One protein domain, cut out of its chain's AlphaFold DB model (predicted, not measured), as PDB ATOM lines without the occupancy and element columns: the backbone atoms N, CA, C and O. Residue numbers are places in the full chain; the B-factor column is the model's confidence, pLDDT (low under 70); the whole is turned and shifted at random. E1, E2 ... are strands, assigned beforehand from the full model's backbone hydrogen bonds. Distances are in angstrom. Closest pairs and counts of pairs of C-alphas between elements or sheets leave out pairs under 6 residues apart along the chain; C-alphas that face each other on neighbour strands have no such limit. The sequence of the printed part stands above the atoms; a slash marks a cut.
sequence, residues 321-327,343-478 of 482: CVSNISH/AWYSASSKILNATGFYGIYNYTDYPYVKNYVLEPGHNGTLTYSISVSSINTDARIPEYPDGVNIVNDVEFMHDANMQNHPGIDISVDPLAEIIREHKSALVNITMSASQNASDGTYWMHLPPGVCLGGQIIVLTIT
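AT A GLANCE: This is residues 321 to 327 and 343 to 478 of the 482 residues of an uncharacterized protein of Candidatus Nitrosotalea devanaterra (UniProt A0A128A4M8). This is an elongated body of strands: the long, strongly twisted sheet E1 E4 E9 E7 runs along it, with the sheet E2 E3 E11 E10 E6 partly face to face with it towards one end and the small pair E5 E8 face to face with it towards the other. Beyond E5 and E8 the unnamed stretch 390 to 402 reaches out at that end. The printed part has 143 residues, with no named helix and eleven named strands, E1 to E11 in chain order; the class is all strand, though under half of the residues, 71, are in named elements. The five-strand sheet is mixed and the other two are all antiparallel. The whole is compact, with a radius of gyration of the C-alphas of 16.6 A, and spans 55 by 28 by 27 A.

HOW THE PARTS SIT: Past the cut, look for E1, residues 346 to 355, antiparallel to E4, residues 379 to 389; N 350 and O 385 are 2.9 A apart, within hydrogen-bond range. Between them in the chain, E2, residues 359 to 362, and E3, residues 370 to 374, form a hairpin, with N 371 and O 361 at 2.7 A. E4 is also antiparallel to E9, residues 440 to 449, with N 382 and O 445 at 2.8 A. E9 pairs on with the edge strand E7, residues 424 to 429, with N 446 and O 427 at 2.8 A. E5, residues 403 to 407, is antiparallel to E8, residues 432 to 436, with N 404 and O 435 at 2.8 A. The sheets E1 E4 E9 E7 and E5 E8 form a sandwich, two sheets face to face, 8.6 A centre to centre where they face each other. E3 is parallel to E11, residues 472 to 477, with N 474 and O 370 at 2.9 A. E11 forms a hairpin with E10, residues 456 to 461, with N 475 and O 458 at 2.8 A. E10 is antiparallel to the edge strand E6, residues 411 to 413, with N 413 and O 459 at 2.9 A. The closest C-alphas of E9 and E11, those of Ala 449 and Ile 477, are 7.3 A apart.

IN THESE COORDINATES: Find C-alpha 346 at (-28.237, -47.071, -32.608); from there E1 runs 27.7 A. E4 runs 31.7 A to C-alpha 389 at (-31.684, -50.995, -33.364), and E9 29.0 A. E11 ends at C-alpha 477, (-3.711, -47.684, -52.766).

THE WHOLE: The two C-alphas farthest apart, those of Cys 321 and Arg 396, are 55.3 A apart. Residues 328 to 342 are not printed, and C-alphas 327 and 343 are 36.1 A apart across the cut. The link E4 to E5 is long, 13 residues. Look for pLDDT under 70 at 40 residues, among them 321 to 327, 390 to 401 and 407 to 420.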
ATOM      1  N   CYS A 321       5.187 -54.660 -50.435       65.38
ATOM      2  CA  CYS A 321       4.579 -53.416 -50.929       65.38
ATOM      3  C   CYS A 321       3.689 -52.730 -49.878       65.38
ATOM      4  O   CYS A 321       3.695 -51.511 -49.784       65.38
ATOM      5  N   VAL A 322       2.978 -53.497 -49.045       62.22
ATOM      6  CA  VAL A 322       2.103 -52.960 -47.990       62.22
ATOM      7  C   VAL A 322       2.929 -52.485 -46.787       62.22
ATOM      8  O   VAL A 322       2.562 -51.512 -46.133       62.22
ATOM      9  N   SER A 323       4.070 -53.133 -46.512       52.19
ATOM     10  CA  SER A 323       4.959 -52.788 -45.392       52.19
ATOM     11  C   SER A 323       6.007 -51.707 -45.702       52.19
ATOM     12  O   SER A 323       6.558 -51.131 -44.770       52.19
ATOM     13  N   ASN A 324       6.317 -51.441 -46.981       47.97
ATOM     14  CA  ASN A 324       7.395 -50.527 -47.411       47.97
ATOM     15  C   ASN A 324       6.922 -49.146 -47.884       47.97
ATOM     16  O   ASN A 324       7.716 -48.405 -48.468       47.97
ATOM     17  N   ILE A 325       5.672 -48.759 -47.628       47.75
ATOM     18  CA  ILE A 325       5.226 -47.389 -47.908       47.75
ATOM     19  C   ILE A 325       5.869 -46.459 -46.863       47.75
ATOM     20  O   ILE A 325       5.292 -46.133 -45.824       47.75
ATOM     21  N   SER A 326       7.129 -46.081 -47.101       33.25
ATOM     22  CA  SER A 326       7.856 -45.090 -46.309       33.25
ATOM     23  C   SER A 326       7.065 -43.787 -46.335       33.25
ATOM     24  O   SER A 326       6.667 -43.364 -47.416       33.25
ATOM     25  N   HIS A 327       6.872 -43.162 -45.170       36.06
ATOM     26  CA  HIS A 327       5.913 -42.074 -44.914       36.06
ATOM     27  C   HIS A 327       4.480 -42.502 -44.564       36.06
ATOM     28  O   HIS A 327       3.569 -41.682 -44.650       36.06
ATOM     29  N   ALA A 343     -27.193 -39.293 -31.315       51.06
ATOM     30  CA  ALA A 343     -27.819 -40.106 -32.327       51.06
ATOM     31  C   ALA A 343     -28.958 -40.846 -31.638       51.06
ATOM     32  O   ALA A 343     -28.740 -41.700 -30.784       51.06
ATOM     33  N   TRP A 344     -30.190 -40.492 -31.990       57.47
ATOM     34  CA  TRP A 344     -31.402 -41.111 -31.440       57.47
ATOM     35  C   TRP A 344     -31.624 -42.547 -31.942       57.47
ATOM     36  O   TRP A 344     -32.541 -43.227 -31.488       57.47
ATOM     37  N   TYR A 345     -30.764 -43.003 -32.857       62.38
ATOM     38  CA  TYR A 345     -30.735 -44.342 -33.423       62.38
ATOM     39  C   TYR A 345     -29.391 -44.980 -33.097       62.38
ATOM     40  O   TYR A 345     -28.343 -44.377 -33.323       62.38
ATOM     41  N   SER A 346     -29.424 -46.225 -32.635       66.75
ATOM     42  CA  SER A 346     -28.237 -47.071 -32.608       66.75
ATOM     43  C   SER A 346     -28.272 -47.930 -33.863       66.75
ATOM     44  O   SER A 346     -29.006 -48.919 -33.928       66.75
ATOM     45  N   ALA A 347     -27.545 -47.525 -34.900       73.25
ATOM     46  CA  ALA A 347     -27.308 -48.392 -36.039       73.25
ATOM     47  C   ALA A 347     -26.008 -49.175 -35.826       73.25
ATOM     48  O   ALA A 347     -25.077 -48.736 -35.160       73.25
ATOM     49  N   SER A 348     -25.989 -50.394 -36.345       79.81
ATOM     50  CA  SER A 348     -24.808 -51.242 -36.406       79.81
ATOM     51  C   SER A 348     -24.570 -51.578 -37.863       79.81
ATOM     52  O   SER A 348     -25.520 -51.793 -38.621       79.81
ATOM     53  N   SER A 349     -23.311 -51.599 -38.271       82.25
ATOM     54  CA  SER A 349     -22.930 -52.016 -39.611       82.25
ATOM     55  C   SER A 349     -21.999 -53.220 -39.545       82.25
ATOM     56  O   SER A 349     -21.188 -53.358 -38.625       82.25
ATOM     57  N   LYS A 350     -22.154 -54.124 -40.512       86.81
ATOM     58  CA  LYS A 350     -21.329 -55.322 -40.659       86.81
ATOM     59  C   LYS A 350     -20.958 -55.512 -42.120       86.81
ATOM     60  O   LYS A 350     -21.846 -55.670 -42.956       86.81
ATOM     61  N   ILE A 351     -19.663 -55.541 -42.423       89.50
ATOM     62  CA  ILE A 351     -19.176 -55.970 -43.739       89.50
ATOM     63  C   ILE A 351     -19.495 -57.461 -43.900       89.50
ATOM     64  O   ILE A 351     -19.132 -58.285 -43.062       89.50
ATOM     65  N   LEU A 352     -20.238 -57.783 -44.955       87.38
ATOM     66  CA  LEU A 352     -20.656 -59.140 -45.303       87.38
ATOM     67  C   LEU A 352     -19.741 -59.767 -46.351       87.38
ATOM     68  O   LEU A 352     -19.551 -60.978 -46.332       87.38
ATOM     69  N   ASN A 353     -19.229 -58.950 -47.274       92.12
ATOM     70  CA  ASN A 353     -18.378 -59.383 -48.374       92.12
ATOM     71  C   ASN A 353     -17.427 -58.275 -48.816       92.12
ATOM     72  O   ASN A 353     -17.778 -57.097 -48.773       92.12
ATOM     73  N   ALA A 354     -16.256 -58.676 -49.300       93.81
ATOM     74  CA  ALA A 354     -15.284 -57.817 -49.943       93.81
ATOM     75  C   ALA A 354     -14.700 -58.515 -51.181       93.81
ATOM     76  O   ALA A 354     -14.150 -59.611 -51.092       93.81
ATOM     77  N   THR A 355     -14.802 -57.879 -52.347       94.81
ATOM     78  CA  THR A 355     -14.283 -58.398 -53.622       94.81
ATOM     79  C   THR A 355     -13.460 -57.339 -54.345       94.81
ATOM     80  O   THR A 355     -13.574 -56.154 -54.056       94.81
ATOM     81  N   GLY A 356     -12.599 -57.753 -55.278       90.94
ATOM     82  CA  GLY A 356     -11.817 -56.829 -56.113       90.94
ATOM     83  C   GLY A 356     -10.622 -56.155 -55.423       90.94
ATOM     84  O   GLY A 356      -9.871 -55.437 -56.072       90.94
ATOM     85  N   PHE A 357     -10.403 -56.421 -54.132       93.69
ATOM     86  CA  PHE A 357      -9.199 -56.011 -53.409       93.69
ATOM     87  C   PHE A 357      -8.055 -56.997 -53.656       93.69
ATOM     88  O   PHE A 357      -8.271 -58.208 -53.718       93.69
ATOM     89  N   TYR A 358      -6.831 -56.479 -53.738       90.56
ATOM     90  CA  TYR A 358      -5.609 -57.279 -53.826       90.56
ATOM     91  C   TYR A 358      -5.395 -58.117 -52.558       90.56
ATOM     92  O   TYR A 358      -4.993 -59.278 -52.615       90.56
ATOM     93  N   GLY A 359      -5.711 -57.540 -51.397       89.19
ATOM     94  CA  GLY A 359      -5.707 -58.243 -50.122       89.19
ATOM     95  C   GLY A 359      -6.379 -57.436 -49.021       89.19
ATOM     96  O   GLY A 359      -6.556 -56.226 -49.140       89.19
ATOM     97  N   ILE A 360      -6.764 -58.122 -47.952       90.94
ATOM     98  CA  ILE A 360      -7.413 -57.538 -46.775       90.94
ATOM     99  C   ILE A 360      -6.604 -57.989 -45.572       90.94
ATOM    100  O   ILE A 360      -6.517 -59.189 -45.354       90.94
ATOM    101  N   TYR A 361      -6.017 -57.066 -44.820       87.38
ATOM    102  CA  TYR A 361      -5.082 -57.368 -43.731       87.38
ATOM    103  C   TYR A 361      -5.549 -56.727 -42.422       87.38
ATOM    104  O   TYR A 361      -6.286 -55.747 -42.440       87.38
ATOM    105  N   ASN A 362      -5.112 -57.237 -41.269       83.81
ATOM    106  CA  ASN A 362      -5.296 -56.507 -40.010       83.81
ATOM    107  C   ASN A 362      -4.361 -55.295 -39.989       83.81
ATOM    108  O   ASN A 362      -3.178 -55.426 -40.314       83.81
ATOM    109  N   TYR A 363      -4.873 -54.132 -39.596       80.69
ATOM    110  CA  TYR A 363      -4.046 -52.946 -39.417       80.69
ATOM    111  C   TYR A 363      -3.227 -53.077 -38.124       80.69
ATOM    112  O   TYR A 363      -3.774 -53.396 -37.070       80.69
ATOM    113  N   THR A 364      -1.908 -52.880 -38.203       70.94
ATOM    114  CA  THR A 364      -0.968 -53.234 -37.121       70.94
ATOM    115  C   THR A 364      -1.208 -52.457 -35.834       70.94
ATOM    116  O   THR A 364      -1.106 -53.035 -34.755       70.94
ATOM    117  N   ASP A 365      -1.579 -51.185 -35.952       67.69
ATOM    118  CA  ASP A 365      -1.752 -50.300 -34.795       67.69
ATOM    119  C   ASP A 365      -3.167 -50.394 -34.201       67.69
ATOM    120  O   ASP A 365      -3.389 -50.037 -33.047       67.69
ATOM    121  N   TYR A 366      -4.127 -50.924 -34.974       71.69
ATOM    122  CA  TYR A 366      -5.525 -51.091 -34.573       71.69
ATOM    123  C   TYR A 366      -6.053 -52.440 -35.081       71.69
ATOM    124  O   TYR A 366      -6.632 -52.499 -36.167       71.69
ATOM    125  N   PRO A 367      -5.905 -53.535 -34.311       69.88
ATOM    126  CA  PRO A 367      -6.195 -54.894 -34.784       69.88
ATOM    127  C   PRO A 367      -7.671 -55.134 -35.141       69.88
ATOM    128  O   PRO A 367      -7.986 -56.090 -35.845       69.88
ATOM    129  N   TYR A 368      -8.571 -54.264 -34.678       77.06
ATOM    130  CA  TYR A 368     -10.000 -54.279 -34.998       77.06
ATOM    131  C   TYR A 368     -10.335 -53.590 -36.331       77.06
ATOM    132  O   TYR A 368     -11.471 -53.668 -36.791       77.06
ATOM    133  N   VAL A 369      -9.361 -52.922 -36.954       83.94
ATOM    134  CA  VAL A 369      -9.505 -52.222 -38.230       83.94
ATOM    135  C   VAL A 369      -8.831 -53.044 -39.326       83.94
ATOM    136  O   VAL A 369      -7.688 -53.486 -39.197       83.94
ATOM    137  N   LYS A 370      -9.551 -53.260 -40.427       89.19
ATOM    138  CA  LYS A 370      -9.041 -53.974 -41.601       89.19
ATOM    139  C   LYS A 370      -8.477 -52.981 -42.616       89.19
ATOM    140  O   LYS A 370      -9.095 -51.953 -42.889       89.19
ATOM    141  N   ASN A 371      -7.317 -53.309 -43.174       92.31
ATOM    142  CA  ASN A 371      -6.686 -52.619 -44.288       92.31
ATOM    143  C   ASN A 371      -7.019 -53.332 -45.602       92.31
ATOM    144  O   ASN A 371      -6.543 -54.442 -45.848       92.31
ATOM    145  N   TYR A 372      -7.822 -52.685 -46.435       94.31
ATOM    146  CA  TYR A 372      -8.203 -53.123 -47.768       94.31
ATOM    147  C   TYR A 372      -7.207 -52.553 -48.775       94.31
ATOM    148  O   TYR A 372      -7.084 -51.340 -48.918       94.31
ATOM    149  N   VAL A 373      -6.479 -53.421 -49.468       93.38
ATOM    150  CA  VAL A 373      -5.450 -53.019 -50.429       93.38
ATOM    151  C   VAL A 373      -6.026 -53.077 -51.836       93.38
ATOM    152  O   VAL A 373      -6.535 -54.118 -52.255       93.38
ATOM    153  N   LEU A 374      -5.939 -51.969 -52.565       94.81
ATOM    154  CA  LEU A 374      -6.428 -51.836 -53.932       94.81
ATOM    155  C   LEU A 374      -5.300 -51.346 -54.844       94.81
ATOM    156  O   LEU A 374      -4.581 -50.406 -54.511       94.81
ATOM    157  N   GLU A 375      -5.146 -51.974 -56.006       94.56
ATOM    158  CA  GLU A 375      -4.136 -51.560 -56.980       94.56
ATOM    159  C   GLU A 375      -4.679 -50.475 -57.922       94.56
ATOM    160  O   GLU A 375      -5.856 -50.519 -58.299       94.56
ATOM    161  N   PRO A 376      -3.842 -49.522 -58.374       94.62
ATOM    162  CA  PRO A 376      -4.234 -48.578 -59.416       94.62
ATOM    163  C   PRO A 376      -4.798 -49.292 -60.655       94.62
ATOM    164  O   PRO A 376      -4.219 -50.250 -61.165       94.62
ATOM    165  N   GLY A 377      -5.935 -48.812 -61.157       94.25
ATOM    166  CA  GLY A 377      -6.675 -49.405 -62.272       94.25
ATOM    167  C   GLY A 377      -7.714 -50.465 -61.882       94.25
ATOM    168  O   GLY A 377      -8.371 -50.988 -62.782       94.25
ATOM    169  N   HIS A 378      -7.878 -50.768 -60.591       95.38
ATOM    170  CA  HIS A 378      -8.831 -51.763 -60.097       95.38
ATOM    171  C   HIS A 378      -9.955 -51.139 -59.266       95.38
ATOM    172  O   HIS A 378      -9.840 -50.028 -58.741       95.38
ATOM    173  N   ASN A 379     -11.034 -51.910 -59.123       96.75
ATOM    174  CA  ASN A 379     -12.173 -51.575 -58.281       96.75
ATOM    175  C   ASN A 379     -12.330 -52.638 -57.194       96.75
ATOM    176  O   ASN A 379     -12.332 -53.831 -57.499       96.75
ATOM    177  N   GLY A 380     -12.508 -52.194 -55.956       95.50
ATOM    178  CA  GLY A 380     -12.888 -53.032 -54.827       95.50
ATOM    179  C   GLY A 380     -14.328 -52.743 -54.420       95.50
ATOM    180  O   GLY A 380     -14.738 -51.583 -54.382       95.50
ATOM    181  N   THR A 381     -15.102 -53.775 -54.105       96.06
ATOM    182  CA  THR A 381     -16.488 -53.632 -53.650       96.06
ATOM    183  C   THR A 381     -16.663 -54.266 -52.278       96.06
ATOM    184  O   THR A 381     -16.341 -55.437 -52.082       96.06
ATOM    185  N   LEU A 382     -17.205 -53.495 -51.334       94.00
ATOM    186  CA  LEU A 382     -17.684 -53.974 -50.042       94.00
ATOM    187  C   LEU A 382     -19.203 -54.088 -50.074       94.00
ATOM    188  O   LEU A 382     -19.887 -53.110 -50.364       94.00
ATOM    189  N   THR A 383     -19.735 -55.250 -49.713       91.25
ATOM    190  CA  THR A 383     -21.157 -55.408 -49.394       91.25
ATOM    191  C   THR A 383     -21.302 -55.392 -47.884       91.25
ATOM    192  O   THR A 383     -20.662 -56.188 -47.193       91.25
ATOM    193  N   TYR A 384     -22.142 -54.508 -47.359       88.62
ATOM    194  CA  TYR A 384     -22.347 -54.336 -45.926       88.62
ATOM    195  C   TYR A 384     -23.833 -54.331 -45.586       88.62
ATOM    196  O   TYR A 384     -24.672 -53.868 -46.358       88.62
ATOM    197  N   SER A 385     -24.153 -54.873 -44.415       88.75
ATOM    198  CA  SER A 385     -25.478 -54.766 -43.823       88.75
ATOM    199  C   SER A 385     -25.467 -53.659 -42.788       88.75
ATOM    200  O   SER A 385     -24.652 -53.690 -41.866       88.75
ATOM    201  N   ILE A 386     -26.383 -52.707 -42.923       87.44
ATOM    202  CA  ILE A 386     -26.689 -51.748 -41.862       87.44
ATOM    203  C   ILE A 386     -27.981 -52.198 -41.204       87.44
ATOM    204  O   ILE A 386     -28.969 -52.428 -41.895       87.44
ATOM    205  N   SER A 387     -27.982 -52.303 -39.880       84.88
ATOM    206  CA  SER A 387     -29.148 -52.651 -39.071       84.88
ATOM    207  C   SER A 387     -29.414 -51.562 -38.039       84.88
ATOM    208  O   SER A 387     -28.519 -51.219 -37.268       84.88
ATOM    209  N   VAL A 388     -30.641 -51.037 -37.996       81.62
ATOM    210  CA  VAL A 388     -31.052 -50.014 -37.020       81.62
ATOM    211  C   VAL A 388     -31.729 -50.689 -35.826       81.62
ATOM    212  O   VAL A 388     -32.789 -51.306 -35.963       81.62
ATOM    213  N   SER A 389     -31.114 -50.574 -34.649       77.81
ATOM    214  CA  SER A 389     -31.684 -50.995 -33.364       77.81
ATOM    215  C   SER A 389     -32.487 -49.861 -32.712       77.81
ATOM    216  O   SER A 389     -32.333 -48.697 -33.084       77.81
ATOM    217  N   SER A 390     -33.409 -50.236 -31.818       64.19
ATOM    218  CA  SER A 390     -34.560 -49.436 -31.376       64.19
ATOM    219  C   SER A 390     -34.268 -47.980 -31.018       64.19
ATOM    220  O   SER A 390     -33.210 -47.663 -30.472       64.19
ATOM    221  N   ILE A 391     -35.263 -47.118 -31.223       59.94
ATOM    222  CA  ILE A 391     -35.216 -45.705 -30.840       59.94
ATOM    223  C   ILE A 391     -35.361 -45.622 -29.319       59.94
ATOM    224  O   ILE A 391     -36.318 -46.146 -28.745       59.94
ATOM    225  N   ASN A 392     -34.436 -44.939 -28.642       56.72
ATOM    226  CA  ASN A 392     -34.638 -44.611 -27.235       56.72
ATOM    227  C   ASN A 392     -35.740 -43.544 -27.150       56.72
ATOM    228  O   ASN A 392     -35.495 -42.355 -27.350       56.72
ATOM    229  N   THR A 393     -36.977 -43.989 -26.940       52.44
ATOM    230  CA  THR A 393     -38.171 -43.140 -26.896       52.44
ATOM    231  C   THR A 393     -38.260 -42.423 -25.548       52.44
ATOM    232  O   THR A 393     -39.121 -42.715 -24.719       52.44
ATOM    233  N   ASP A 394     -37.375 -41.454 -25.294       58.34
ATOM    234  CA  ASP A 394     -37.650 -40.488 -24.225       58.34
ATOM    235  C   ASP A 394     -38.883 -39.672 -24.650       58.34
ATOM    236  O   ASP A 394     -38.838 -38.881 -25.592       58.34
ATOM    237  N   ALA A 395     -40.010 -39.891 -23.969       53.22
ATOM    238  CA  ALA A 395     -41.339 -39.367 -24.302       53.22
ATOM    239  C   ALA A 395     -41.471 -37.825 -24.248       53.22
ATOM    240  O   ALA A 395     -42.580 -37.292 -24.298       53.22
ATOM    241  N   ARG A 396     -40.363 -37.093 -24.095       63.62
ATOM    242  CA  ARG A 396     -40.317 -35.639 -23.885       63.62
ATOM    243  C   ARG A 396     -39.899 -34.832 -25.116       63.62
ATOM    244  O   ARG A 396     -39.789 -33.612 -25.006       63.62
ATOM    245  N   ILE A 397     -39.674 -35.467 -26.266       52.69
ATOM    246  CA  ILE A 397     -39.169 -34.800 -27.475       52.69
ATOM    247  C   ILE A 397     -40.163 -35.008 -28.642       52.69
ATOM    248  O   ILE A 397     -40.671 -36.116 -28.807       52.69
ATOM    249  N   PRO A 398     -40.506 -33.951 -29.410       51.25
ATOM    250  CA  PRO A 398     -41.500 -34.013 -30.488       51.25
ATOM    251  C   PRO A 398     -41.045 -34.842 -31.705       51.25
ATOM    252  O   PRO A 398     -39.851 -34.961 -31.951       51.25
ATOM    253  N   GLU A 399     -42.042 -35.375 -32.432       57.12
ATOM    254  CA  GLU A 399     -42.017 -36.190 -33.670       57.12
ATOM    255  C   GLU A 399     -40.636 -36.431 -34.315       57.12
ATOM    256  O   GLU A 399     -40.036 -35.545 -34.921       57.12
ATOM    257  N   TYR A 400     -40.167 -37.679 -34.225       63.38
ATOM    258  CA  TYR A 400     -38.920 -38.144 -34.830       63.38
ATOM    259  C   TYR A 400     -39.118 -38.604 -36.281       63.38
ATOM    260  O   TYR A 400     -40.207 -39.059 -36.634       63.38
ATOM    261  N   PRO A 401     -38.069 -38.556 -37.128       65.06
ATOM    262  CA  PRO A 401     -38.120 -39.216 -38.423       65.06
ATOM    263  C   PRO A 401     -38.282 -40.738 -38.249       65.06
ATOM    264  O   PRO A 401     -37.626 -41.363 -37.421       65.06
ATOM    265  N   ASP A 402     -39.134 -41.372 -39.054       71.75
ATOM    266  CA  ASP A 402     -39.430 -42.812 -38.939       71.75
ATOM    267  C   ASP A 402     -38.257 -43.749 -39.321       71.75
ATOM    268  O   ASP A 402     -38.426 -44.971 -39.398       71.75
ATOM    269  N   GLY A 403     -37.075 -43.211 -39.629       72.00
ATOM    270  CA  GLY A 403     -35.910 -43.995 -40.017       72.00
ATOM    271  C   GLY A 403     -34.640 -43.171 -40.194       72.00
ATOM    272  O   GLY A 403     -34.671 -41.942 -40.268       72.00
ATOM    273  N   VAL A 404     -33.517 -43.880 -40.280       70.62
ATOM    274  CA  VAL A 404     -32.193 -43.326 -40.567       70.62
ATOM    275  C   VAL A 404     -32.046 -43.199 -42.074       70.62
ATOM    276  O   VAL A 404     -32.097 -44.200 -42.783       70.62
ATOM    277  N   ASN A 405     -31.869 -41.973 -42.564       74.06
ATOM    278  CA  ASN A 405     -31.518 -41.744 -43.959       74.06
ATOM    279  C   ASN A 405     -30.019 -41.988 -44.134       74.06
ATOM    280  O   ASN A 405     -29.204 -41.167 -43.709       74.06
ATOM    281  N   ILE A 406     -29.661 -43.114 -44.736       71.12
ATOM    282  CA  ILE A 406     -28.287 -43.368 -45.150       71.12
ATOM    283  C   ILE A 406     -28.077 -42.564 -46.415       71.12
ATOM    284  O   ILE A 406     -28.616 -42.896 -47.466       71.12
ATOM    285  N   VAL A 407     -27.325 -41.483 -46.288       61.78
ATOM    286  CA  VAL A 407     -26.819 -40.729 -47.428       61.78
ATOM    287  C   VAL A 407     -25.430 -41.268 -47.753       61.78
ATOM    288  O   VAL A 407     -24.716 -41.697 -46.847       61.78
ATOM    289  N   ASN A 408     -25.067 -41.252 -49.034       59.44
ATOM    290  CA  ASN A 408     -23.788 -41.691 -49.608       59.44
ATOM    291  C   ASN A 408     -22.543 -40.913 -49.128       59.44
ATOM    292  O   ASN A 408     -21.650 -40.625 -49.922       59.44
ATOM    293  N   ASP A 409     -22.477 -40.530 -47.860       62.28
ATOM    294  CA  ASP A 409     -21.348 -39.784 -47.334       62.28
ATOM    295  C   ASP A 409     -20.305 -40.767 -46.801       62.28
ATOM    296  O   ASP A 409     -20.513 -41.447 -45.792       62.28
ATOM    297  N   VAL A 410     -19.206 -40.898 -47.539       69.00
ATOM    298  CA  VAL A 410     -18.008 -41.601 -47.086       69.00
ATOM    299  C   VAL A 410     -16.979 -40.541 -46.752       69.00
ATOM    300  O   VAL A 410     -16.483 -39.838 -47.633       69.00
ATOM    301  N   GLU A 411     -16.671 -40.422 -45.466       68.94
ATOM    302  CA  GLU A 411     -15.711 -39.441 -44.982       68.94
ATOM    303  C   GLU A 411     -14.296 -40.019 -45.053       68.94
ATOM    304  O   GLU A 411     -14.010 -41.083 -44.494       68.94
ATOM    305  N   PHE A 412     -13.413 -39.299 -45.745       68.38
ATOM    306  CA  PHE A 412     -11.983 -39.567 -45.753       68.38
ATOM    307  C   PHE A 412     -11.298 -38.760 -44.655       68.38
ATOM    308  O   PHE A 412     -11.367 -37.530 -44.652       68.38
ATOM    309  N   MET A 413     -10.556 -39.434 -43.778       62.78
ATOM    310  CA  MET A 413      -9.614 -38.759 -42.887       62.78
ATOM    311  C   MET A 413      -8.191 -38.955 -43.414       62.78
ATOM    312  O   MET A 413      -7.680 -40.073 -43.482       62.78
ATOM    313  N   HIS A 414      -7.541 -37.855 -43.792       58.22
ATOM    314  CA  HIS A 414      -6.135 -37.842 -44.189       58.22
ATOM    315  C   HIS A 414      -5.411 -36.678 -43.504       58.22
ATOM    316  O   HIS A 414      -5.939 -35.570 -43.430       58.22
ATOM    317  N   ASP A 415      -4.159 -36.904 -43.094       46.75
ATOM    318  CA  ASP A 415      -3.269 -35.993 -42.342       46.75
ATOM    319  C   ASP A 415      -2.984 -34.630 -43.029       46.75
ATOM    320  O   ASP A 415      -2.292 -33.772 -42.495       46.75
ATOM    321  N   ALA A 416      -3.513 -34.384 -44.235       45.31
ATOM    322  CA  ALA A 416      -3.068 -33.293 -45.108       45.31
ATOM    323  C   ALA A 416      -4.149 -32.265 -45.495       45.31
ATOM    324  O   ALA A 416      -3.929 -31.498 -46.432       45.31
ATOM    325  N   ASN A 417      -5.314 -32.223 -44.829       46.19
ATOM    326  CA  ASN A 417      -6.422 -31.320 -45.209       46.19
ATOM    327  C   ASN A 417      -6.887 -31.486 -46.678       46.19
ATOM    328  O   ASN A 417      -7.496 -30.586 -47.263       46.19
ATOM    329  N   MET A 418      -6.595 -32.628 -47.305       47.47
ATOM    330  CA  MET A 418      -6.931 -32.871 -48.702       47.47
ATOM    331  C   MET A 418      -8.360 -33.399 -48.802       47.47
ATOM    332  O   MET A 418      -8.591 -34.590 -48.665       47.47
ATOM    333  N   GLN A 419      -9.312 -32.510 -49.092       53.81
ATOM    334  CA  GLN A 419     -10.686 -32.882 -49.471       53.81
ATOM    335  C   GLN A 419     -10.774 -33.531 -50.864       53.81
ATOM    336  O   GLN A 419     -11.852 -33.905 -51.309       53.81
ATOM    337  N   ASN A 420      -9.657 -33.616 -51.591       59.62
ATOM    338  CA  ASN A 420      -9.613 -34.149 -52.943       59.62
ATOM    339  C   ASN A 420      -8.533 -35.228 -53.021       59.62
ATOM    340  O   ASN A 420      -7.369 -34.962 -52.712       59.62
ATOM    341  N   HIS A 421      -8.922 -36.424 -53.451       73.12
ATOM    342  CA  HIS A 421      -8.034 -37.560 -53.675       73.12
ATOM    343  C   HIS A 421      -8.033 -37.883 -55.174       73.12
ATOM    344  O   HIS A 421      -8.844 -38.691 -55.631       73.12
ATOM    345  N   PRO A 422      -7.175 -37.220 -55.979       80.12
ATOM    346  CA  PRO A 422      -7.184 -37.391 -57.424       80.12
ATOM    347  C   PRO A 422      -7.005 -38.857 -57.808       80.12
ATOM    348  O   PRO A 422      -5.996 -39.485 -57.486       80.12
ATOM    349  N   GLY A 423      -7.988 -39.386 -58.530       87.44
ATOM    350  CA  GLY A 423      -7.946 -40.749 -59.033       87.44
ATOM    351  C   GLY A 423      -8.503 -41.808 -58.088       87.44
ATOM    352  O   GLY A 423      -8.427 -42.972 -58.461       87.44
ATOM    353  N   ILE A 424      -9.074 -41.451 -56.937       89.62
ATOM    354  CA  ILE A 424      -9.878 -42.369 -56.121       89.62
ATOM    355  C   ILE A 424     -11.329 -41.911 -56.196       89.62
ATOM    356  O   ILE A 424     -11.623 -40.744 -55.948       89.62
ATOM    357  N   ASP A 425     -12.221 -42.825 -56.554       88.75
ATOM    358  CA  ASP A 425     -13.659 -42.582 -56.606       88.75
ATOM    359  C   ASP A 425     -14.397 -43.583 -55.720       88.75
ATOM    360  O   ASP A 425     -14.014 -44.754 -55.633       88.75
ATOM    361  N   ILE A 426     -15.456 -43.122 -55.059       87.38
ATOM    362  CA  ILE A 426     -16.296 -43.956 -54.204       87.38
ATOM    363  C   ILE A 426     -17.740 -43.782 -54.628       87.38
ATOM    364  O   ILE A 426     -18.289 -42.685 -54.627       87.38
ATOM    365  N   SER A 427     -18.375 -44.910 -54.917       86.44
ATOM    366  CA  SER A 427     -19.807 -44.983 -55.172       86.44
ATOM    367  C   SER A 427     -20.464 -45.898 -54.153       86.44
ATOM    368  O   SER A 427     -19.890 -46.905 -53.743       86.44
ATOM    369  N   VAL A 428     -21.673 -45.536 -53.739       84.94
ATOM    370  CA  VAL A 428     -22.470 -46.296 -52.779       84.94
ATOM    371  C   VAL A 428     -23.850 -46.551 -53.391       84.94
ATOM    372  O   VAL A 428     -24.453 -45.633 -53.956       84.94
ATOM    373  N   ASP A 429     -24.308 -47.801 -53.345       86.06
ATOM    374  CA  ASP A 429     -25.564 -48.269 -53.938       86.06
ATOM    375  C   ASP A 429     -26.381 -49.091 -52.921       86.06
ATOM    376  O   ASP A 429     -25.859 -50.093 -52.423       86.06
ATOM    377  N   PRO A 430     -27.638 -48.717 -52.613       83.06
ATOM    378  CA  PRO A 430     -28.380 -47.583 -53.170       83.06
ATOM    379  C   PRO A 430     -27.844 -46.216 -52.731       83.06
ATOM    380  O   PRO A 430     -27.300 -46.066 -51.644       83.06
ATOM    381  N   LEU A 431     -28.057 -45.207 -53.587       69.31
ATOM    382  CA  LEU A 431     -27.563 -43.835 -53.392       69.31
ATOM    383  C   LEU A 431     -28.112 -43.114 -52.151       69.31
ATOM    384  O   LEU A 431     -27.537 -42.137 -51.664       69.31
ATOM    385  N   ALA A 432     -29.287 -43.540 -51.712       70.81
ATOM    386  CA  ALA A 432     -29.868 -43.170 -50.440       70.81
ATOM    387  C   ALA A 432     -30.919 -44.213 -50.064       70.81
ATOM    388  O   ALA A 432     -31.708 -44.637 -50.914       70.81
ATOM    389  N   GLU A 433     -30.968 -44.587 -48.790       77.62
ATOM    390  CA  GLU A 433     -31.996 -45.489 -48.273       77.62
ATOM    391  C   GLU A 433     -32.409 -45.091 -46.857       77.62
ATOM    392  O   GLU A 433     -31.573 -44.817 -45.997       77.62
ATOM    393  N   ILE A 434     -33.722 -45.061 -46.605       81.81
ATOM    394  CA  ILE A 434     -34.270 -44.828 -45.267       81.81
ATOM    395  C   ILE A 434     -34.478 -46.181 -44.590       81.81
ATOM    396  O   ILE A 434     -35.431 -46.897 -44.912       81.81
ATOM    397  N   ILE A 435     -33.636 -46.506 -43.609       81.31
ATOM    398  CA  ILE A 435     -33.812 -47.704 -42.784       81.31
ATOM    399  C   ILE A 435     -34.673 -47.366 -41.574       81.31
ATOM    400  O   ILE A 435     -34.301 -46.554 -40.728       81.31
ATOM    401  N   ARG A 436     -35.834 -48.013 -41.479       86.00
ATOM    402  CA  ARG A 436     -36.737 -47.894 -40.327       86.00
ATOM    403  C   ARG A 436     -36.272 -48.767 -39.159       86.00
ATOM    404  O   ARG A 436     -35.460 -49.673 -39.326       86.00
ATOM    405  N   GLU A 437     -36.819 -48.512 -37.978       81.81
ATOM    406  CA  GLU A 437     -36.542 -49.294 -36.770       81.81
ATOM    407  C   GLU A 437     -36.704 -50.811 -37.004       81.81
ATOM    408  O   GLU A 437     -37.656 -51.257 -37.654       81.81
ATOM    409  N   HIS A 438     -35.756 -51.608 -36.496       82.12
ATOM    410  CA  HIS A 438     -35.709 -53.068 -36.661       82.12
ATOM    411  C   HIS A 438     -35.664 -53.552 -38.119       82.12
ATOM    412  O   HIS A 438     -36.013 -54.702 -38.415       82.12
ATOM    413  N   LYS A 439     -35.250 -52.689 -39.049       88.06
ATOM    414  CA  LYS A 439     -34.938 -53.065 -40.427       88.06
ATOM    415  C   LYS A 439     -33.435 -53.036 -40.657       88.06
ATOM    416  O   LYS A 439     -32.671 -52.406 -39.924       88.06
ATOM    417  N   SER A 440     -33.046 -53.742 -41.705       88.31
ATOM    418  CA  SER A 440     -31.695 -53.757 -42.231       88.31
ATOM    419  C   SER A 440     -31.723 -53.467 -43.723       88.31
ATOM    420  O   SER A 440     -32.657 -53.900 -44.401       88.31
ATOM    421  N   ALA A 441     -30.687 -52.810 -44.226       87.75
ATOM    422  CA  ALA A 441     -30.438 -52.678 -45.654       87.75
ATOM    423  C   ALA A 441     -29.106 -53.319 -46.022       87.75
ATOM    424  O   ALA A 441     -28.191 -53.402 -45.195       87.75
ATOM    425  N   LEU A 442     -29.027 -53.767 -47.270       90.44
ATOM    426  CA  LEU A 442     -27.780 -54.141 -47.911       90.44
ATOM    427  C   LEU A 442     -27.339 -52.977 -48.765       90.44
ATOM    428  O   LEU A 442     -28.109 -52.483 -49.586       90.44
ATOM    429  N   VAL A 443     -26.097 -52.577 -48.583       87.31
ATOM    430  CA  VAL A 443     -25.527 -51.495 -49.354       87.31
ATOM    431  C   VAL A 443     -24.180 -51.967 -49.897       87.31
ATOM    432  O   VAL A 443     -23.484 -52.780 -49.279       87.31
ATOM    433  N   ASN A 444     -23.841 -51.523 -51.100       91.62
ATOM    434  CA  ASN A 444     -22.591 -51.834 -51.775       91.62
ATOM    435  C   ASN A 444     -21.761 -50.557 -51.896       91.62
ATOM    436  O   ASN A 444     -22.220 -49.589 -52.495       91.62
ATOM    437  N   ILE A 445     -20.537 -50.557 -51.370       91.19
ATOM    438  CA  ILE A 445     -19.559 -49.480 -51.568       91.19
ATOM    439  C   ILE A 445     -18.540 -49.966 -52.586       91.19
ATOM    440  O   ILE A 445     -17.837 -50.939 -52.329       91.19
ATOM    441  N   THR A 446     -18.437 -49.286 -53.722       93.75
ATOM    442  CA  THR A 446     -17.409 -49.548 -54.731       93.75
ATOM    443  C   THR A 446     -16.367 -48.441 -54.699       93.75
ATOM    444  O   THR A 446     -16.670 -47.283 -54.982       93.75
ATOM    445  N   MET A 447     -15.139 -48.823 -54.367       94.50
ATOM    446  CA  MET A 447     -13.944 -47.987 -54.375       94.50
ATOM    447  C   MET A 447     -13.201 -48.244 -55.680       94.50
ATOM    448  O   MET A 447     -12.865 -49.388 -55.982       94.50
ATOM    449  N   SER A 448     -12.947 -47.200 -56.454       94.44
ATOM    450  CA  SER A 448     -12.258 -47.293 -57.741       94.44
ATOM    451  C   SER A 448     -10.971 -46.489 -57.680       94.44
ATOM    452  O   SER A 448     -11.005 -45.285 -57.428       94.44
ATOM    453  N   ALA A 449      -9.836 -47.136 -57.932       94.69
ATOM    454  CA  ALA A 449      -8.559 -46.456 -58.094       94.69
ATOM    455  C   ALA A 449      -8.259 -46.341 -59.589       94.69
ATOM    456  O   ALA A 449      -8.080 -47.335 -60.286       94.69
ATOM    457  N   SER A 450      -8.196 -45.123 -60.117       95.19
ATOM    458  CA  SER A 450      -7.744 -44.874 -61.487       95.19
ATOM    459  C   SER A 450      -6.295 -45.342 -61.671       95.19
ATOM    460  O   SER A 450      -5.534 -45.440 -60.711       95.19
ATOM    461  N   GLN A 451      -5.862 -45.566 -62.914       94.75
ATOM    462  CA  GLN A 451      -4.467 -45.945 -63.201       94.75
ATOM    463  C   GLN A 451      -3.436 -44.913 -62.712       94.75
ATOM    464  O   GLN A 451      -2.279 -45.260 -62.496       94.75
ATOM    465  N   ASN A 452      -3.858 -43.657 -62.537       91.44
ATOM    466  CA  ASN A 452      -3.018 -42.559 -62.064       91.44
ATOM    467  C   ASN A 452      -3.241 -42.249 -60.573       91.44
ATOM    468  O   ASN A 452      -2.768 -41.213 -60.103       91.44
ATOM    469  N   ALA A 453      -3.994 -43.086 -59.846       88.94
ATOM    470  CA  ALA A 453      -4.165 -42.937 -58.407       88.94
ATOM    471  C   ALA A 453      -2.789 -43.002 -57.736       88.94
ATOM    472  O   ALA A 453      -1.976 -43.870 -58.055       88.94
ATOM    473  N   SER A 454      -2.512 -42.040 -56.859       85.81
ATOM    474  CA  SER A 454      -1.252 -42.015 -56.115       85.81
ATOM    475  C   SER A 454      -1.264 -43.086 -55.032       85.81
ATOM    476  O   SER A 454      -2.317 -43.361 -54.456       85.81
ATOM    477  N   ASP A 455      -0.095 -43.651 -54.740       87.31
ATOM    478  CA  ASP A 455       0.051 -44.548 -53.601       87.31
ATOM    479  C   ASP A 455      -0.264 -43.782 -52.308       87.31
ATOM    480  O   ASP A 455       0.141 -42.625 -52.138       87.31
ATOM    481  N   GLY A 456      -1.004 -44.409 -51.398       85.75
ATOM    482  CA  GLY A 456      -1.463 -43.749 -50.183       85.75
ATOM    483  C   GLY A 456      -2.344 -44.635 -49.316       85.75
ATOM    484  O   GLY A 456      -2.884 -45.643 -49.768       85.75
ATOM    485  N   THR A 457      -2.497 -44.241 -48.056       85.06
ATOM    486  CA  THR A 457      -3.338 -44.930 -47.077       85.06
ATOM    487  C   THR A 457      -4.387 -43.961 -46.548       85.06
ATOM    488  O   THR A 457      -4.067 -42.847 -46.139       85.06
ATOM    489  N   TYR A 458      -5.643 -44.394 -46.558       84.31
ATOM    490  CA  TYR A 458      -6.812 -43.571 -46.291       84.31
ATOM    491  C   TYR A 458      -7.634 -44.194 -45.170       84.31
ATOM    492  O   TYR A 458      -7.981 -45.373 -45.235       84.31
ATOM    493  N   TRP A 459      -7.976 -43.400 -44.161       84.50
ATOM    494  CA  TRP A 459      -8.975 -43.791 -43.173       84.50
ATOM    495  C   TRP A 459     -10.355 -43.463 -43.713       84.50
ATOM    496  O   TRP A 459     -10.581 -42.350 -44.195       84.50
ATOM    497  N   MET A 460     -11.263 -44.430 -43.635       85.81
ATOM    498  CA  MET A 460     -12.601 -44.286 -44.188       85.81
ATOM    499  C   MET A 460     -13.659 -44.674 -43.165       85.81
ATOM    500  O   MET A 460     -13.598 -45.752 -42.566       85.81
ATOM    501  N   HIS A 461     -14.658 -43.809 -43.023       85.44
ATOM    502  CA  HIS A 461     -15.882 -44.105 -42.292       85.44
ATOM    503  C   HIS A 461     -16.955 -44.570 -43.269       85.44
ATOM    504  O   HIS A 461     -17.371 -43.821 -44.153       85.44
ATOM    505  N   LEU A 462     -17.404 -45.814 -43.116       86.31
ATOM    506  CA  LEU A 462     -18.474 -46.350 -43.949       86.31
ATOM    507  C   LEU A 462     -19.837 -45.849 -43.446       86.31
ATOM    508  O   LEU A 462     -19.988 -45.566 -42.249       86.31
ATOM    509  N   PRO A 463     -20.861 -45.769 -44.314       81.44
ATOM    510  CA  PRO A 463     -22.202 -45.412 -43.890       81.44
ATOM    511  C   PRO A 463     -22.708 -46.377 -42.800       81.44
ATOM    512  O   PRO A 463     -22.344 -47.557 -42.798       81.44
ATOM    513  N   PRO A 464     -23.555 -45.919 -41.865       74.50
ATOM    514  CA  PRO A 464     -24.170 -44.588 -41.783       74.50
ATOM    515  C   PRO A 464     -23.257 -43.481 -41.203       74.50
ATOM    516  O   PRO A 464     -23.752 -42.434 -40.794       74.50
ATOM    517  N   GLY A 465     -21.940 -43.697 -41.145       77.19
ATOM    518  CA  GLY A 465     -20.977 -42.794 -40.526       77.19
ATOM    519  C   GLY A 465     -20.694 -43.199 -39.081       77.19
ATOM    520  O   GLY A 465     -21.494 -43.875 -38.430       77.19
ATOM    521  N   VAL A 466     -19.538 -42.795 -38.559       74.50
ATOM    522  CA  VAL A 466     -19.038 -43.228 -37.237       74.50
ATOM    523  C   VAL A 466     -20.004 -42.946 -36.089       74.50
ATOM    524  O   VAL A 466     -20.124 -43.736 -35.157       74.50
ATOM    525  N   CYS A 467     -20.776 -41.872 -36.205       70.56
ATOM    526  CA  CYS A 467     -21.752 -41.459 -35.204       70.56
ATOM    527  C   CYS A 467     -23.006 -42.309 -35.131       70.56
ATOM    528  O   CYS A 467     -23.728 -42.268 -34.137       70.56
ATOM    529  N   LEU A 468     -23.259 -43.072 -36.183       71.69
ATOM    530  CA  LEU A 468     -24.402 -43.954 -36.305       71.69
ATOM    531  C   LEU A 468     -23.938 -45.420 -36.343       71.69
ATOM    532  O   LEU A 468     -24.658 -46.275 -36.838       71.69
ATOM    533  N   GLY A 469     -22.731 -45.725 -35.848       74.38
ATOM    534  CA  GLY A 469     -22.189 -47.090 -35.822       74.38
ATOM    535  C   GLY A 469     -21.713 -47.608 -37.183       74.38
ATOM    536  O   GLY A 469     -21.716 -48.818 -37.439       74.38
ATOM    537  N   GLY A 470     -21.310 -46.696 -38.070       80.62
ATOM    538  CA  GLY A 470     -20.543 -47.007 -39.273       80.62
ATOM    539  C   GLY A 470     -19.173 -47.596 -38.930       80.62
ATOM    540  O   GLY A 470     -18.492 -47.118 -38.020       80.62
ATOM    541  N   GLN A 471     -18.771 -48.645 -39.646       83.50
ATOM    542  CA  GLN A 471     -17.454 -49.258 -39.479       83.50
ATOM    543  C   GLN A 471     -16.334 -48.341 -39.985       83.50
ATOM    544  O   GLN A 471     -16.504 -47.589 -40.947       83.50
ATOM    545  N   ILE A 472     -15.177 -48.442 -39.331       88.56
ATOM    546  CA  ILE A 472     -13.938 -47.781 -39.741       88.56
ATOM    547  C   ILE A 472     -13.080 -48.804 -40.471       88.56
ATOM    548  O   ILE A 472     -12.853 -49.903 -39.960       88.56
ATOM    549  N   ILE A 473     -12.580 -48.429 -41.643       91.62
ATOM    550  CA  ILE A 473     -11.613 -49.227 -42.394       91.62
ATOM    551  C   ILE A 473     -10.405 -48.374 -42.777       91.62
ATOM    552  O   ILE A 473     -10.458 -47.142 -42.769       91.62
ATOM    553  N   VAL A 474      -9.338 -49.054 -43.176       91.75
ATOM    554  CA  VAL A 474      -8.209 -48.447 -43.876       91.75
ATOM    555  C   VAL A 474      -8.248 -48.914 -45.332       91.75
ATOM    556  O   VAL A 474      -8.412 -50.104 -45.589       91.75
ATOM    557  N   LEU A 475      -8.107 -47.998 -46.285       92.44
ATOM    558  CA  LEU A 475      -7.912 -48.294 -47.706       92.44
ATOM    559  C   LEU A 475      -6.480 -47.924 -48.080       92.44
ATOM    560  O   LEU A 475      -6.080 -46.777 -47.909       92.44
ATOM    561  N   THR A 476      -5.709 -48.867 -48.608       91.94
ATOM    562  CA  THR A 476      -4.366 -48.595 -49.134       91.94
ATOM    563  C   THR A 476      -4.374 -48.729 -50.647       91.94
ATOM    564  O   THR A 476      -4.657 -49.807 -51.169       91.94
ATOM    565  N   ILE A 477      -4.030 -47.649 -51.344       92.50
ATOM    566  CA  ILE A 477      -3.711 -47.684 -52.766       92.50
ATOM    567  C   ILE A 477      -2.212 -47.909 -52.897       92.50
ATOM    568  O   ILE A 477      -1.419 -47.117 -52.392       92.50
ATOM    569  N   THR A 478      -1.820 -49.009 -53.528       91.94
ATOM    570  CA  THR A 478      -0.412 -49.292 -53.825       91.94
ATOM    571  C   THR A 478      -0.320 -50.246 -55.000       91.94
ATOM    572  O   THR A 478      -1.189 -51.094 -55.187       91.94
TER     573      THR A 478